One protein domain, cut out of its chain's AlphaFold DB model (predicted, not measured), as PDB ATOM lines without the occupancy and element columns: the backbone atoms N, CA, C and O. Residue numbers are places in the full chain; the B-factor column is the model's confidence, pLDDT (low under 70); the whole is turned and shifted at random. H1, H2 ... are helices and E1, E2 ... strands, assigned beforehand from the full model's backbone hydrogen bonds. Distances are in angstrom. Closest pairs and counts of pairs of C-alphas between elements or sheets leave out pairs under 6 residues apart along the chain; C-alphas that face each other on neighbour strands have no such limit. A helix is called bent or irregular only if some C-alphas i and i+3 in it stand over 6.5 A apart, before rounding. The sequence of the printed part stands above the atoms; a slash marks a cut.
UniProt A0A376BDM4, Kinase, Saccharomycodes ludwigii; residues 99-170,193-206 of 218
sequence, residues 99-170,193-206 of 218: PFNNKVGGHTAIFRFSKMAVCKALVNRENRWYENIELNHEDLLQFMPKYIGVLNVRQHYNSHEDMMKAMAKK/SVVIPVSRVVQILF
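What this domain is: This is residues 99 to 170 and 193 to 206 of the 218 residues of the protein "Kinase" of Saccharomycodes ludwigii (UniProt A0A376BDM4). A long, bent ribbon of two antiparallel strands, E3 and E4, makes the longest axis, with H1 and H2 at one end and H3 at the other. The short hairpin E1 and E2 crosses beside E4. The 86 printed residues hold three named helices and four named strands, E1, E2, H1, H2, E3, H3, E4, in a mixed class; the antiparallel sheet runs E1, E2, E4, E3. The whole is loose, radius of gyration of the C-alphas 15.9 A, spanning 52 by 26 by 22 A.

Where its parts are: E1, residues 110 to 112, begins at C-alpha (5.297, -21.594, -21.843). E2 is 117 to 121, H1 124 to 136, 18.1 A long, and H2 138 to 143. E3, 146 to 157, is 31.6 A long; H3 is 160 to 170. E4, 194 to 205, 29.5 A long, ends at C-alpha (10.654, -30.575, -28.876).

How they stand to each other: The sheet is strongly twisted. N 111 and O 119 of E1 and E2 are 2.8 A apart, N 118 and O 204 of E2 and E4 2.9 A, and N 151 and O 201 of E3 and E4 2.8 A. E2, H1 H2, E3 form a split strand-helix-strand unit, two strands of one sheet joined through helices, with E4 between them in the sheet, its crossover right-handed. H1 is on the sheet in two layers, helix over one face, at a height of 9.7 A; its closest C-alphas to E3 are Tyr 130 and Tyr 147, 6.5 A. H3 is on the same face, at a height of 10.2 A; its closest C-alphas to E4 are His 160 and Val 194, 6.6 A. H1, with residues 133 to 134 alone, and H2 only just touch, only at the corner, with 3 pairs of C-alphas within 8 A, the closest Glu 134 and Leu 141, 7.1 A. Every O i to N i+4 pair is within hydrogen-bond range in H1, 6 of 7 in H3 and 0 of 2 in H2, where 2 of 3 O i to N i+3 pairs are.

The domain as a whole: The C-alphas of Asp 139 and Glu 161, farthest apart, are 51.5 A apart. Residues 171 to 192 are cut out, with 20.2 A between C-alphas 170 and 193. The links printed whole between named elements are tight. Mean pLDDT of the printed part is 86.1; residues 105, 169 to 170 and 193 are under 70.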
ATOM      1  N   PRO A  99       0.419 -25.744 -17.791       85.31
ATOM      2  CA  PRO A  99       1.457 -24.775 -17.456       85.31
ATOM      3  C   PRO A  99       2.832 -25.447 -17.324       85.31
ATOM      4  O   PRO A  99       2.961 -26.548 -16.778       85.31
ATOM      5  N   PHE A 100       3.881 -24.795 -17.829       83.00
ATOM      6  CA  PHE A 100       5.240 -25.289 -17.646       83.00
ATOM      7  C   PHE A 100       5.725 -24.988 -16.221       83.00
ATOM      8  O   PHE A 100       5.660 -23.851 -15.754       83.00
ATOM      9  N   ASN A 101       6.195 -26.015 -15.510       80.12
ATOM     10  CA  ASN A 101       6.465 -25.917 -14.070       80.12
ATOM     11  C   ASN A 101       7.789 -25.201 -13.753       80.12
ATOM     12  O   ASN A 101       8.009 -24.769 -12.621       80.12
ATOM     13  N   ASN A 102       8.679 -25.073 -14.736       79.00
ATOM     14  CA  ASN A 102       9.993 -24.481 -14.538       79.00
ATOM     15  C   ASN A 102       9.906 -22.954 -14.636       79.00
ATOM     16  O   ASN A 102       9.198 -22.400 -15.477       79.00
ATOM     17  N   LYS A 103      10.678 -22.256 -13.800       73.88
ATOM     18  CA  LYS A 103      10.797 -20.793 -13.824       73.88
ATOM     19  C   LYS A 103      11.741 -20.348 -14.943       73.88
ATOM     20  O   LYS A 103      12.866 -19.935 -14.694       73.88
ATOM     21  N   VAL A 104      11.279 -20.466 -16.180       70.81
ATOM     22  CA  VAL A 104      11.981 -20.003 -17.382       70.81
ATOM     23  C   VAL A 104      11.211 -18.840 -18.014       70.81
ATOM     24  O   VAL A 104       9.986 -18.857 -18.021       70.81
ATOM     25  N   GLY A 105      11.921 -17.827 -18.526       62.44
ATOM     26  CA  GLY A 105      11.356 -16.770 -19.380       62.44
ATOM     27  C   GLY A 105      10.305 -15.876 -18.710       62.44
ATOM     28  O   GLY A 105       9.112 -16.045 -18.933       62.44
ATOM     29  N   GLY A 106      10.740 -14.865 -17.953       72.50
ATOM     30  CA  GLY A 106       9.876 -13.974 -17.158       72.50
ATOM     31  C   GLY A 106       8.761 -13.204 -17.892       72.50
ATOM     32  O   GLY A 106       7.968 -12.556 -17.220       72.50
ATOM     33  N   HIS A 107       8.656 -13.285 -19.227       74.44
ATOM     34  CA  HIS A 107       7.698 -12.507 -20.028       74.44
ATOM     35  C   HIS A 107       6.828 -13.325 -20.996       74.44
ATOM     36  O   HIS A 107       5.836 -12.803 -21.499       74.44
ATOM     37  N   THR A 108       7.143 -14.597 -21.265       80.75
ATOM     38  CA  THR A 108       6.370 -15.420 -22.211       80.75
ATOM     39  C   THR A 108       5.877 -16.674 -21.517       80.75
ATOM     40  O   THR A 108       6.670 -17.467 -21.021       80.75
ATOM     41  N   ALA A 109       4.558 -16.866 -21.504       83.06
ATOM     42  CA  ALA A 109       3.976 -18.101 -21.008       83.06
ATOM     43  C   ALA A 109       4.429 -19.280 -21.883       83.06
ATOM     44  O   ALA A 109       4.311 -19.241 -23.111       83.06
ATOM     45  N   ILE A 110       4.935 -20.321 -21.226       87.31
ATOM     46  CA  ILE A 110       5.297 -21.594 -21.843       87.31
ATOM     47  C   ILE A 110       4.342 -22.650 -21.298       87.31
ATOM     48  O   ILE A 110       4.088 -22.721 -20.092       87.31
ATOM     49  N   PHE A 111       3.819 -23.462 -22.201       88.75
ATOM     50  CA  PHE A 111       2.919 -24.560 -21.906       88.75
ATOM     51  C   PHE A 111       3.571 -25.875 -22.309       88.75
ATOM     52  O   PHE A 111       4.299 -25.950 -23.292       88.75
ATOM     53  N   ARG A 112       3.313 -26.928 -21.554       89.06
ATOM     54  CA  ARG A 112       3.704 -28.293 -21.865       89.06
ATOM     55  C   ARG A 112       2.644 -28.899 -22.784       89.06
ATOM     56  O   ARG A 112       1.477 -28.952 -22.411       89.06
ATOM     57  N   PHE A 113       3.066 -29.332 -23.968       88.00
ATOM     58  CA  PHE A 113       2.236 -30.064 -24.933       88.00
ATOM     59  C   PHE A 113       2.364 -31.576 -24.740       88.00
ATOM     60  O   PHE A 113       1.419 -32.330 -24.931       88.00
ATOM     61  N   SER A 114       3.552 -32.042 -24.350       88.06
ATOM     62  CA  SER A 114       3.797 -33.440 -23.995       88.06
ATOM     63  C   SER A 114       4.980 -33.541 -23.032       88.06
ATOM     64  O   SER A 114       5.559 -32.533 -22.634       88.06
ATOM     65  N   LYS A 115       5.401 -34.764 -22.682       86.94
ATOM     66  CA  LYS A 115       6.585 -34.991 -21.833       86.94
ATOM     67  C   LYS A 115       7.850 -34.288 -22.347       86.94
ATOM     68  O   LYS A 115       8.684 -33.891 -21.541       86.94
ATOM     69  N   MET A 116       8.002 -34.162 -23.666       88.88
ATOM     70  CA  MET A 116       9.200 -33.593 -24.301       88.88
ATOM     71  C   MET A 116       8.917 -32.332 -25.116       88.88
ATOM     72  O   MET A 116       9.860 -31.672 -25.548       88.88
ATOM     73  N   ALA A 117       7.647 -32.006 -25.356       91.62
ATOM     74  CA  ALA A 117       7.266 -30.881 -26.192       91.62
ATOM     75  C   ALA A 117       6.653 -29.754 -25.367       91.62
ATOM     76  O   ALA A 117       5.810 -29.976 -24.493       91.62
ATOM     77  N   VAL A 118       7.044 -28.534 -25.709       91.75
ATOM     78  CA  VAL A 118       6.470 -27.307 -25.169       91.75
ATOM     79  C   VAL A 118       5.932 -26.435 -26.290       91.75
ATOM     80  O   VAL A 118       6.402 -26.476 -27.427       91.75
ATOM     81  N   CYS A 119       4.945 -25.627 -25.941       91.06
ATOM     82  CA  CYS A 119       4.381 -24.587 -26.768       91.06
ATOM     83  C   CYS A 119       4.647 -23.234 -26.120       91.06
ATOM     84  O   CYS A 119       4.482 -23.061 -24.911       91.06
ATOM     85  N   LYS A 120       5.004 -22.252 -26.937       90.12
ATOM     86  CA  LYS A 120       5.094 -20.852 -26.522       90.12
ATOM     87  C   LYS A 120       4.317 -19.973 -27.483       90.12
ATOM     88  O   LYS A 120       4.084 -20.362 -28.626       90.12
ATOM     89  N   ALA A 121       3.920 -18.792 -27.019       90.06
ATOM     90  CA  ALA A 121       3.263 -17.809 -27.874       90.06
ATOM     91  C   ALA A 121       4.074 -17.581 -29.162       90.06
ATOM     92  O   ALA A 121       5.301 -17.455 -29.107       90.06
ATOM     93  N   LEU A 122       3.386 -17.560 -30.307       91.19
ATOM     94  CA  LEU A 122       4.023 -17.342 -31.601       91.19
ATOM     95  C   LEU A 122       4.655 -15.949 -31.652       91.19
ATOM     96  O   LEU A 122       3.971 -14.936 -31.516       91.19
ATOM     97  N   VAL A 123       5.958 -15.916 -31.918       90.69
ATOM     98  CA  VAL A 123       6.704 -14.703 -32.250       90.69
ATOM     99  C   VAL A 123       7.216 -14.861 -33.678       90.69
ATOM    100  O   VAL A 123       8.053 -15.717 -33.945       90.69
ATOM    101  N   ASN A 124       6.730 -14.036 -34.613       92.06
ATOM    102  CA  ASN A 124       7.016 -14.200 -36.048       92.06
ATOM    103  C   ASN A 124       8.516 -14.189 -36.374       92.06
ATOM    104  O   ASN A 124       8.969 -14.945 -37.230       92.06
ATOM    105  N   ARG A 125       9.294 -13.345 -35.684       94.12
ATOM    106  CA  ARG A 125      10.750 -13.273 -35.869       94.12
ATOM    107  C   ARG A 125      11.434 -14.584 -35.489       94.12
ATOM    108  O   ARG A 125      12.308 -15.046 -36.208       94.12
ATOM    109  N   GLU A 126      11.016 -15.169 -34.374       92.19
ATOM    110  CA  GLU A 126      11.526 -16.449 -33.892       92.19
ATOM    111  C   GLU A 126      11.092 -17.602 -34.802       92.19
ATOM    112  O   GLU A 126      11.909 -18.446 -35.142       92.19
ATOM    113  N   ASN A 127       9.842 -17.595 -35.272       93.75
ATOM    114  CA  ASN A 127       9.341 -18.582 -36.229       93.75
ATOM    115  C   ASN A 127      10.183 -18.624 -37.510       93.75
ATOM    116  O   ASN A 127      10.672 -19.677 -37.900       93.75
ATOM    117  N   ARG A 128      10.414 -17.454 -38.119       95.06
ATOM    118  CA  ARG A 128      11.261 -17.336 -39.314       95.06
ATOM    119  C   ARG A 128      12.696 -17.765 -39.048       95.06
ATOM    120  O   ARG A 128      13.344 -18.309 -39.933       95.06
ATOM    121  N   TRP A 129      13.205 -17.495 -37.848       94.88
ATOM    122  CA  TRP A 129      14.539 -17.935 -37.467       94.88
ATOM    123  C   TRP A 129      14.627 -19.463 -37.426       94.88
ATOM    124  O   TRP A 129      15.546 -20.012 -38.025       94.88
ATOM    125  N   TYR A 130      13.650 -20.148 -36.820       94.75
ATOM    126  CA  TYR A 130      13.593 -21.611 -36.846       94.75
ATOM    127  C   TYR A 130      13.482 -22.165 -38.271       94.75
ATOM    128  O   TYR A 130      14.264 -23.037 -38.636       94.75
ATOM    129  N   GLU A 131      12.587 -21.615 -39.098       94.81
ATOM    130  CA  GLU A 131      12.422 -22.032 -40.501       94.81
ATOM    131  C   GLU A 131      13.717 -21.861 -41.308       94.81
ATOM    132  O   GLU A 131      14.121 -22.755 -42.045       94.81
ATOM    133  N   ASN A 132      14.415 -20.734 -41.142       96.50
ATOM    134  CA  ASN A 132      15.675 -20.489 -41.835       96.50
ATOM    135  C   ASN A 132      16.787 -21.449 -41.389       96.50
ATOM    136  O   ASN A 132      17.579 -21.888 -42.221       96.50
ATOM    137  N   ILE A 133      16.877 -21.754 -40.091       96.12
ATOM    138  CA  ILE A 133      17.887 -22.689 -39.579       96.12
ATOM    139  C   ILE A 133      17.629 -24.105 -40.105       96.12
ATOM    140  O   ILE A 133      18.568 -24.739 -40.571       96.12
ATOM    141  N   GLU A 134      16.377 -24.574 -40.106       93.62
ATOM    142  CA  GLU A 134      16.040 -25.900 -40.645       93.62
ATOM    143  C   GLU A 134      16.334 -26.042 -42.141       93.62
ATOM    144  O   GLU A 134      16.704 -27.126 -42.578       93.62
ATOM    145  N   LEU A 135      16.202 -24.963 -42.919       95.19
ATOM    146  CA  LEU A 135      16.465 -24.990 -44.359       95.19
ATOM    147  C   LEU A 135      17.951 -24.869 -44.713       95.19
ATOM    148  O   LEU A 135      18.394 -25.469 -45.689       95.19
ATOM    149  N   ASN A 136      18.707 -24.066 -43.958       97.31
ATOM    150  CA  ASN A 136      20.024 -23.598 -44.402       97.31
ATOM    151  C   ASN A 136      21.189 -24.063 -43.511       97.31
ATOM    152  O   ASN A 136      22.342 -23.916 -43.913       97.31
ATOM    153  N   HIS A 137      20.919 -24.583 -42.308       95.88
ATOM    154  CA  HIS A 137      21.933 -24.831 -41.275       95.88
ATOM    155  C   HIS A 137      21.688 -26.147 -40.515       95.88
ATOM    156  O   HIS A 137      21.466 -26.162 -39.300       95.88
ATOM    157  N   GLU A 138      21.729 -27.272 -41.234       94.25
ATOM    158  CA  GLU A 138      21.522 -28.611 -40.658       94.25
ATOM    159  C   GLU A 138      22.529 -28.965 -39.547       94.25
ATOM    160  O   GLU A 138      22.198 -29.672 -38.595       94.25
ATOM    161  N   ASP A 139      23.749 -28.432 -39.627       93.88
ATOM    162  CA  ASP A 139      24.838 -28.625 -38.666       93.88
ATOM    163  C   ASP A 139      24.520 -28.078 -37.265       93.88
ATOM    164  O   ASP A 139      25.023 -28.593 -36.257       93.88
ATOM    165  N   LEU A 140      23.639 -27.075 -37.188       92.88
ATOM    166  CA  LEU A 140      23.200 -26.467 -35.936       92.88
ATOM    167  C   LEU A 140      22.058 -27.233 -35.262       92.88
ATOM    168  O   LEU A 140      21.863 -27.080 -34.054       92.88
ATOM    169  N   LEU A 141      21.320 -28.072 -35.998       91.38
ATOM    170  CA  LEU A 141      20.097 -28.710 -35.494       91.38
ATOM    171  C   LEU A 141      20.346 -29.577 -34.258       91.38
ATOM    172  O   LEU A 141      19.521 -29.578 -33.351       91.38
ATOM    173  N   GLN A 142      21.501 -30.242 -34.168       90.56
ATOM    174  CA  GLN A 142      21.866 -31.068 -33.005       90.56
ATOM    175  C   GLN A 142      22.045 -30.271 -31.699       90.56
ATOM    176  O   GLN A 142      22.007 -30.845 -30.611       90.56
ATOM    177  N   PHE A 143      22.274 -28.959 -31.795       90.38
ATOM    178  CA  PHE A 143      22.455 -28.066 -30.647       90.38
ATOM    179  C   PHE A 143      21.181 -27.294 -30.305       90.38
ATOM    180  O   PHE A 143      21.148 -26.546 -29.325       90.38
ATOM    181  N   MET A 144      20.136 -27.453 -31.114       91.56
ATOM    182  CA  MET A 144      18.908 -26.687 -31.023       91.56
ATOM    183  C   MET A 144      17.757 -27.579 -30.561       91.56
ATOM    184  O   MET A 144      17.679 -28.757 -30.904       91.56
ATOM    185  N   PRO A 145      16.791 -27.023 -29.823       91.00
ATOM    186  CA  PRO A 145      15.497 -27.667 -29.702       91.00
ATOM    187  C   PRO A 145      14.880 -27.876 -31.095       91.00
ATOM    188  O   PRO A 145      14.905 -26.965 -31.924       91.00
ATOM    189  N   LYS A 146      14.295 -29.052 -31.342       92.62
ATOM    190  CA  LYS A 146      13.684 -29.367 -32.637       92.62
ATOM    191  C   LYS A 146      12.411 -28.550 -32.817       92.62
ATOM    192  O   LYS A 146      11.466 -28.700 -32.035       92.62
ATOM    193  N   TYR A 147      12.382 -27.717 -33.847       94.38
ATOM    194  CA  TYR A 147      11.180 -27.016 -34.260       94.38
ATOM    195  C   TYR A 147      10.220 -28.022 -34.912       94.38
ATOM    196  O   TYR A 147      10.619 -28.923 -35.644       94.38
ATOM    197  N   ILE A 148       8.948 -27.975 -34.517       92.44
ATOM    198  CA  ILE A 148       7.909 -28.850 -35.087       92.44
ATOM    199  C   ILE A 148       6.987 -28.047 -36.001       92.44
ATOM    200  O   ILE A 148       6.506 -28.576 -37.000       92.44
ATOM    201  N   GLY A 149       6.723 -26.785 -35.653       93.00
ATOM    202  CA  GLY A 149       5.859 -25.903 -36.426       93.00
ATOM    203  C   GLY A 149       4.958 -25.026 -35.568       93.00
ATOM    204  O   GLY A 149       5.119 -24.906 -34.348       93.00
ATOM    205  N   VAL A 150       3.968 -24.428 -36.230       93.38
ATOM    206  CA  VAL A 150       2.945 -23.583 -35.612       93.38
ATOM    207  C   VAL A 150       1.656 -24.371 -35.411       93.38
ATOM    208  O   VAL A 150       1.136 -24.981 -36.342       93.38
ATOM    209  N   LEU A 151       1.097 -24.296 -34.206       90.31
ATOM    210  CA  LEU A 151      -0.212 -24.848 -33.875       90.31
ATOM    211  C   LEU A 151      -1.243 -23.742 -33.642       90.31
ATOM    212  O   LEU A 151      -0.946 -22.701 -33.050       90.31
ATOM    213  N   ASN A 152      -2.486 -24.014 -34.038       88.56
ATOM    214  CA  ASN A 152      -3.641 -23.213 -33.643       88.56
ATOM    215  C   ASN A 152      -4.199 -23.762 -32.325       88.56
ATOM    216  O   ASN A 152      -4.650 -24.905 -32.262       88.56
ATOM    217  N   VAL A 153      -4.199 -22.938 -31.281       85.44
ATOM    218  CA  VAL A 153      -4.789 -23.279 -29.986       85.44
ATOM    219  C   VAL A 153      -6.241 -22.841 -29.986       85.44
ATOM    220  O   VAL A 153      -6.555 -21.681 -30.280       85.44
ATOM    221  N   ARG A 154      -7.127 -23.768 -29.622       84.69
ATOM    222  CA  ARG A 154      -8.542 -23.487 -29.407       84.69
ATOM    223  C   ARG A 154      -8.906 -23.754 -27.954       84.69
ATOM    224  O   ARG A 154      -8.403 -24.699 -27.355       84.69
ATOM    225  N   GLN A 155      -9.761 -22.911 -27.390       80.69
ATOM    226  CA  GLN A 155     -10.324 -23.129 -26.066       80.69
ATOM    227  C   GLN A 155     -11.673 -23.828 -26.208       80.69
ATOM    228  O   GLN A 155     -12.514 -23.396 -26.995       80.69
ATOM    229  N   HIS A 156     -11.850 -24.903 -25.447       81.88
ATOM    230  CA  HIS A 156     -13.078 -25.681 -25.388       81.88
ATOM    231  C   HIS A 156     -13.907 -25.226 -24.184       81.88
ATOM    232  O   HIS A 156     -13.371 -25.082 -23.081       81.88
ATOM    233  N   TYR A 157     -15.199 -24.987 -24.392       82.69
ATOM    234  CA  TYR A 157     -16.137 -24.609 -23.343       82.69
ATOM    235  C   TYR A 157     -17.265 -25.629 -23.268       82.69
ATOM    236  O   TYR A 157     -17.907 -25.924 -24.270       82.69
ATOM    237  N   ASN A 158     -17.543 -26.117 -22.059       82.75
ATOM    238  CA  ASN A 158     -18.593 -27.113 -21.823       82.75
ATOM    239  C   ASN A 158     -20.006 -26.520 -21.937       82.75
ATOM    240  O   ASN A 158     -20.984 -27.259 -22.011       82.75
ATOM    241  N   SER A 159     -20.120 -25.190 -21.928       85.19
ATOM    242  CA  SER A 159     -21.376 -24.483 -22.130       85.19
ATOM    243  C   SER A 159     -21.157 -23.124 -22.794       85.19
ATOM    244  O   SER A 159     -20.130 -22.459 -22.619       85.19
ATOM    245  N   HIS A 160     -22.177 -22.670 -23.518       82.38
ATOM    246  CA  HIS A 160     -22.233 -21.321 -24.076       82.38
ATOM    247  C   HIS A 160     -22.170 -20.226 -22.986       82.38
ATOM    248  O   HIS A 160     -21.647 -19.136 -23.215       82.38
ATOM    249  N   GLU A 161     -22.662 -20.511 -21.777       85.94
ATOM    250  CA  GLU A 161     -22.585 -19.581 -20.647       85.94
ATOM    251  C   GLU A 161     -21.142 -19.412 -20.144       85.94
ATOM    252  O   GLU A 161     -20.680 -18.282 -19.960       85.94
ATOM    253  N   ASP A 162     -20.392 -20.511 -20.002       85.06
ATOM    254  CA  ASP A 162     -18.972 -20.475 -19.624       85.06
ATOM    255  C   ASP A 162     -18.134 -19.711 -20.649       85.06
ATOM    256  O   ASP A 162     -17.261 -18.914 -20.287       85.06
ATOM    257  N   MET A 163     -18.448 -19.908 -21.929       85.19
ATOM    258  CA  MET A 163     -17.855 -19.169 -23.035       85.19
ATOM    259  C   MET A 163     -18.107 -17.659 -22.896       85.19
ATOM    260  O   MET A 163     -17.158 -16.867 -22.893       85.19
ATOM    261  N   MET A 164     -19.366 -17.238 -22.724       84.69
ATOM    262  CA  MET A 164     -19.712 -15.822 -22.550       84.69
ATOM    263  C   MET A 164     -19.038 -15.213 -21.315       84.69
ATOM    264  O   MET A 164     -18.512 -14.098 -21.374       84.69
ATOM    265  N   LYS A 165     -18.962 -15.960 -20.209       86.00
ATOM    266  CA  LYS A 165     -18.279 -15.540 -18.979       86.00
ATOM    267  C   LYS A 165     -16.769 -15.373 -19.174       86.00
ATOM    268  O   LYS A 165     -16.184 -14.419 -18.653       86.00
ATOM    269  N   ALA A 166     -16.126 -16.270 -19.922       82.62
ATOM    270  CA  ALA A 166     -14.703 -16.181 -20.244       82.62
ATOM    271  C   ALA A 166     -14.394 -14.976 -21.149       82.62
ATOM    272  O   ALA A 166     -13.432 -14.244 -20.895       82.62
ATOM    273  N   MET A 167     -15.242 -14.714 -22.149       79.69
ATOM    274  CA  MET A 167     -15.113 -13.545 -23.024       79.69
ATOM    275  C   MET A 167     -15.360 -12.224 -22.279       79.69
ATOM    276  O   MET A 167     -14.623 -11.255 -22.474       79.69
ATOM    277  N   ALA A 168     -16.331 -12.183 -21.360       81.50
ATOM    278  CA  ALA A 168     -16.617 -11.002 -20.545       81.50
ATOM    279  C   ALA A 168     -15.464 -10.639 -19.588       81.50
ATOM    280  O   ALA A 168     -15.181  -9.456 -19.381       81.50
ATOM    281  N   LYS A 169     -14.739 -11.629 -19.044       69.44
ATOM    282  CA  LYS A 169     -13.563 -11.392 -18.185       69.44
ATOM    283  C   LYS A 169     -12.405 -10.705 -18.916       69.44
ATOM    284  O   LYS A 169     -11.713  -9.898 -18.301       69.44
ATOM    285  N   LYS A 170     -12.208 -10.965 -20.216       60.72
ATOM    286  CA  LYS A 170     -11.153 -10.302 -21.011       60.72
ATOM    287  C   LYS A 170     -11.391  -8.796 -21.178       60.72
ATOM    288  O   LYS A 170     -10.422  -8.045 -21.218       60.72
ATOM    289  N   SER A 193     -20.590 -28.622 -26.826       66.50
ATOM    290  CA  SER A 193     -19.321 -27.964 -26.574       66.50
ATOM    291  C   SER A 193     -19.073 -26.890 -27.631       66.50
ATOM    292  O   SER A 193     -19.313 -27.115 -28.813       66.50
ATOM    293  N   VAL A 194     -18.564 -25.733 -27.207       75.25
ATOM    294  CA  VAL A 194     -18.198 -24.640 -28.111       75.25
ATOM    295  C   VAL A 194     -16.683 -24.479 -28.131       75.25
ATOM    296  O   VAL A 194     -16.039 -24.393 -27.081       75.25
ATOM    297  N   VAL A 195     -16.101 -24.409 -29.331       74.50
ATOM    298  CA  VAL A 195     -14.650 -24.334 -29.543       74.50
ATOM    299  C   VAL A 195     -14.277 -23.004 -30.193       74.50
ATOM    300  O   VAL A 195     -14.703 -22.720 -31.305       74.50
ATOM    301  N   ILE A 196     -13.438 -22.198 -29.533       70.31
ATOM    302  CA  ILE A 196     -13.007 -20.886 -30.052       70.31
ATOM    303  C   ILE A 196     -11.505 -20.896 -30.355       70.31
ATOM    304  O   ILE A 196     -10.724 -21.237 -29.462       70.31
ATOM    305  N   PRO A 197     -11.052 -20.468 -31.547       72.88
ATOM    306  CA  PRO A 197      -9.638 -20.210 -31.801       72.88
ATOM    307  C   PRO A 197      -9.151 -19.023 -30.974       72.88
ATOM    308  O   PRO A 197      -9.681 -17.920 -31.059       72.88
ATOM    309  N   VAL A 198      -8.131 -19.254 -30.149       72.88
ATOM    310  CA  VAL A 198      -7.675 -18.257 -29.174       72.88
ATOM    311  C   VAL A 198      -6.281 -17.726 -29.454       72.88
ATOM    312  O   VAL A 198      -6.005 -16.591 -29.069       72.88
ATOM    313  N   SER A 199      -5.386 -18.501 -30.076       81.06
ATOM    314  CA  SER A 199      -3.994 -18.086 -30.325       81.06
ATOM    315  C   SER A 199      -3.255 -19.032 -31.271       81.06
ATOM    316  O   SER A 199      -3.676 -20.168 -31.485       81.06
ATOM    317  N   ARG A 200      -2.105 -18.574 -31.778       86.75
ATOM    318  CA  ARG A 200      -1.087 -19.418 -32.414       86.75
ATOM    319  C   ARG A 200       0.110 -19.601 -31.492       86.75
ATOM    320  O   ARG A 200       0.518 -18.661 -30.808       86.75
ATOM    321  N   VAL A 201       0.674 -20.802 -31.490       87.56
ATOM    322  CA  VAL A 201       1.849 -21.153 -30.686       87.56
ATOM    323  C   VAL A 201       2.891 -21.852 -31.540       87.56
ATOM    324  O   VAL A 201       2.543 -22.587 -32.457       87.56
ATOM    325  N   VAL A 202       4.162 -21.642 -31.218       87.94
ATOM    326  CA  VAL A 202       5.266 -22.432 -31.771       87.94
ATOM    327  C   VAL A 202       5.458 -23.659 -30.891       87.94
ATOM    328  O   VAL A 202       5.567 -23.520 -29.669       87.94
ATOM    329  N   GLN A 203       5.480 -24.845 -31.497       89.81
ATOM    330  CA  GLN A 203       5.782 -26.104 -30.823       89.81
ATOM    331  C   GLN A 203       7.253 -26.470 -31.011       89.81
ATOM    332  O   GLN A 203       7.769 -26.527 -32.128       89.81
ATOM    333  N   ILE A 204       7.902 -26.772 -29.890       89.19
ATOM    334  CA  ILE A 204       9.317 -27.113 -29.817       89.19
ATOM    335  C   ILE A 204       9.468 -28.411 -29.029       89.19
ATOM    336  O   ILE A 204       8.851 -28.585 -27.975       89.19
ATOM    337  N   LEU A 205      10.308 -29.316 -29.524       89.81
ATOM    338  CA  LEU A 205      10.654 -30.575 -28.876       89.81
ATOM    339  C   LEU A 205      12.077 -30.513 -28.322       89.81
ATOM    340  O   LEU A 205      13.037 -30.280 -29.057       89.81
ATOM    341  N   PHE A 206      12.224 -30.769 -27.024       84.19
ATOM    342  CA  PHE A 206      13.539 -30.916 -26.410       84.19
ATOM    343  C   PHE A 206      14.205 -32.193 -26.920       84.19
ATOM    344  O   PHE A 206      13.664 -33.289 -26.758       84.19
TER     345      PHE A 206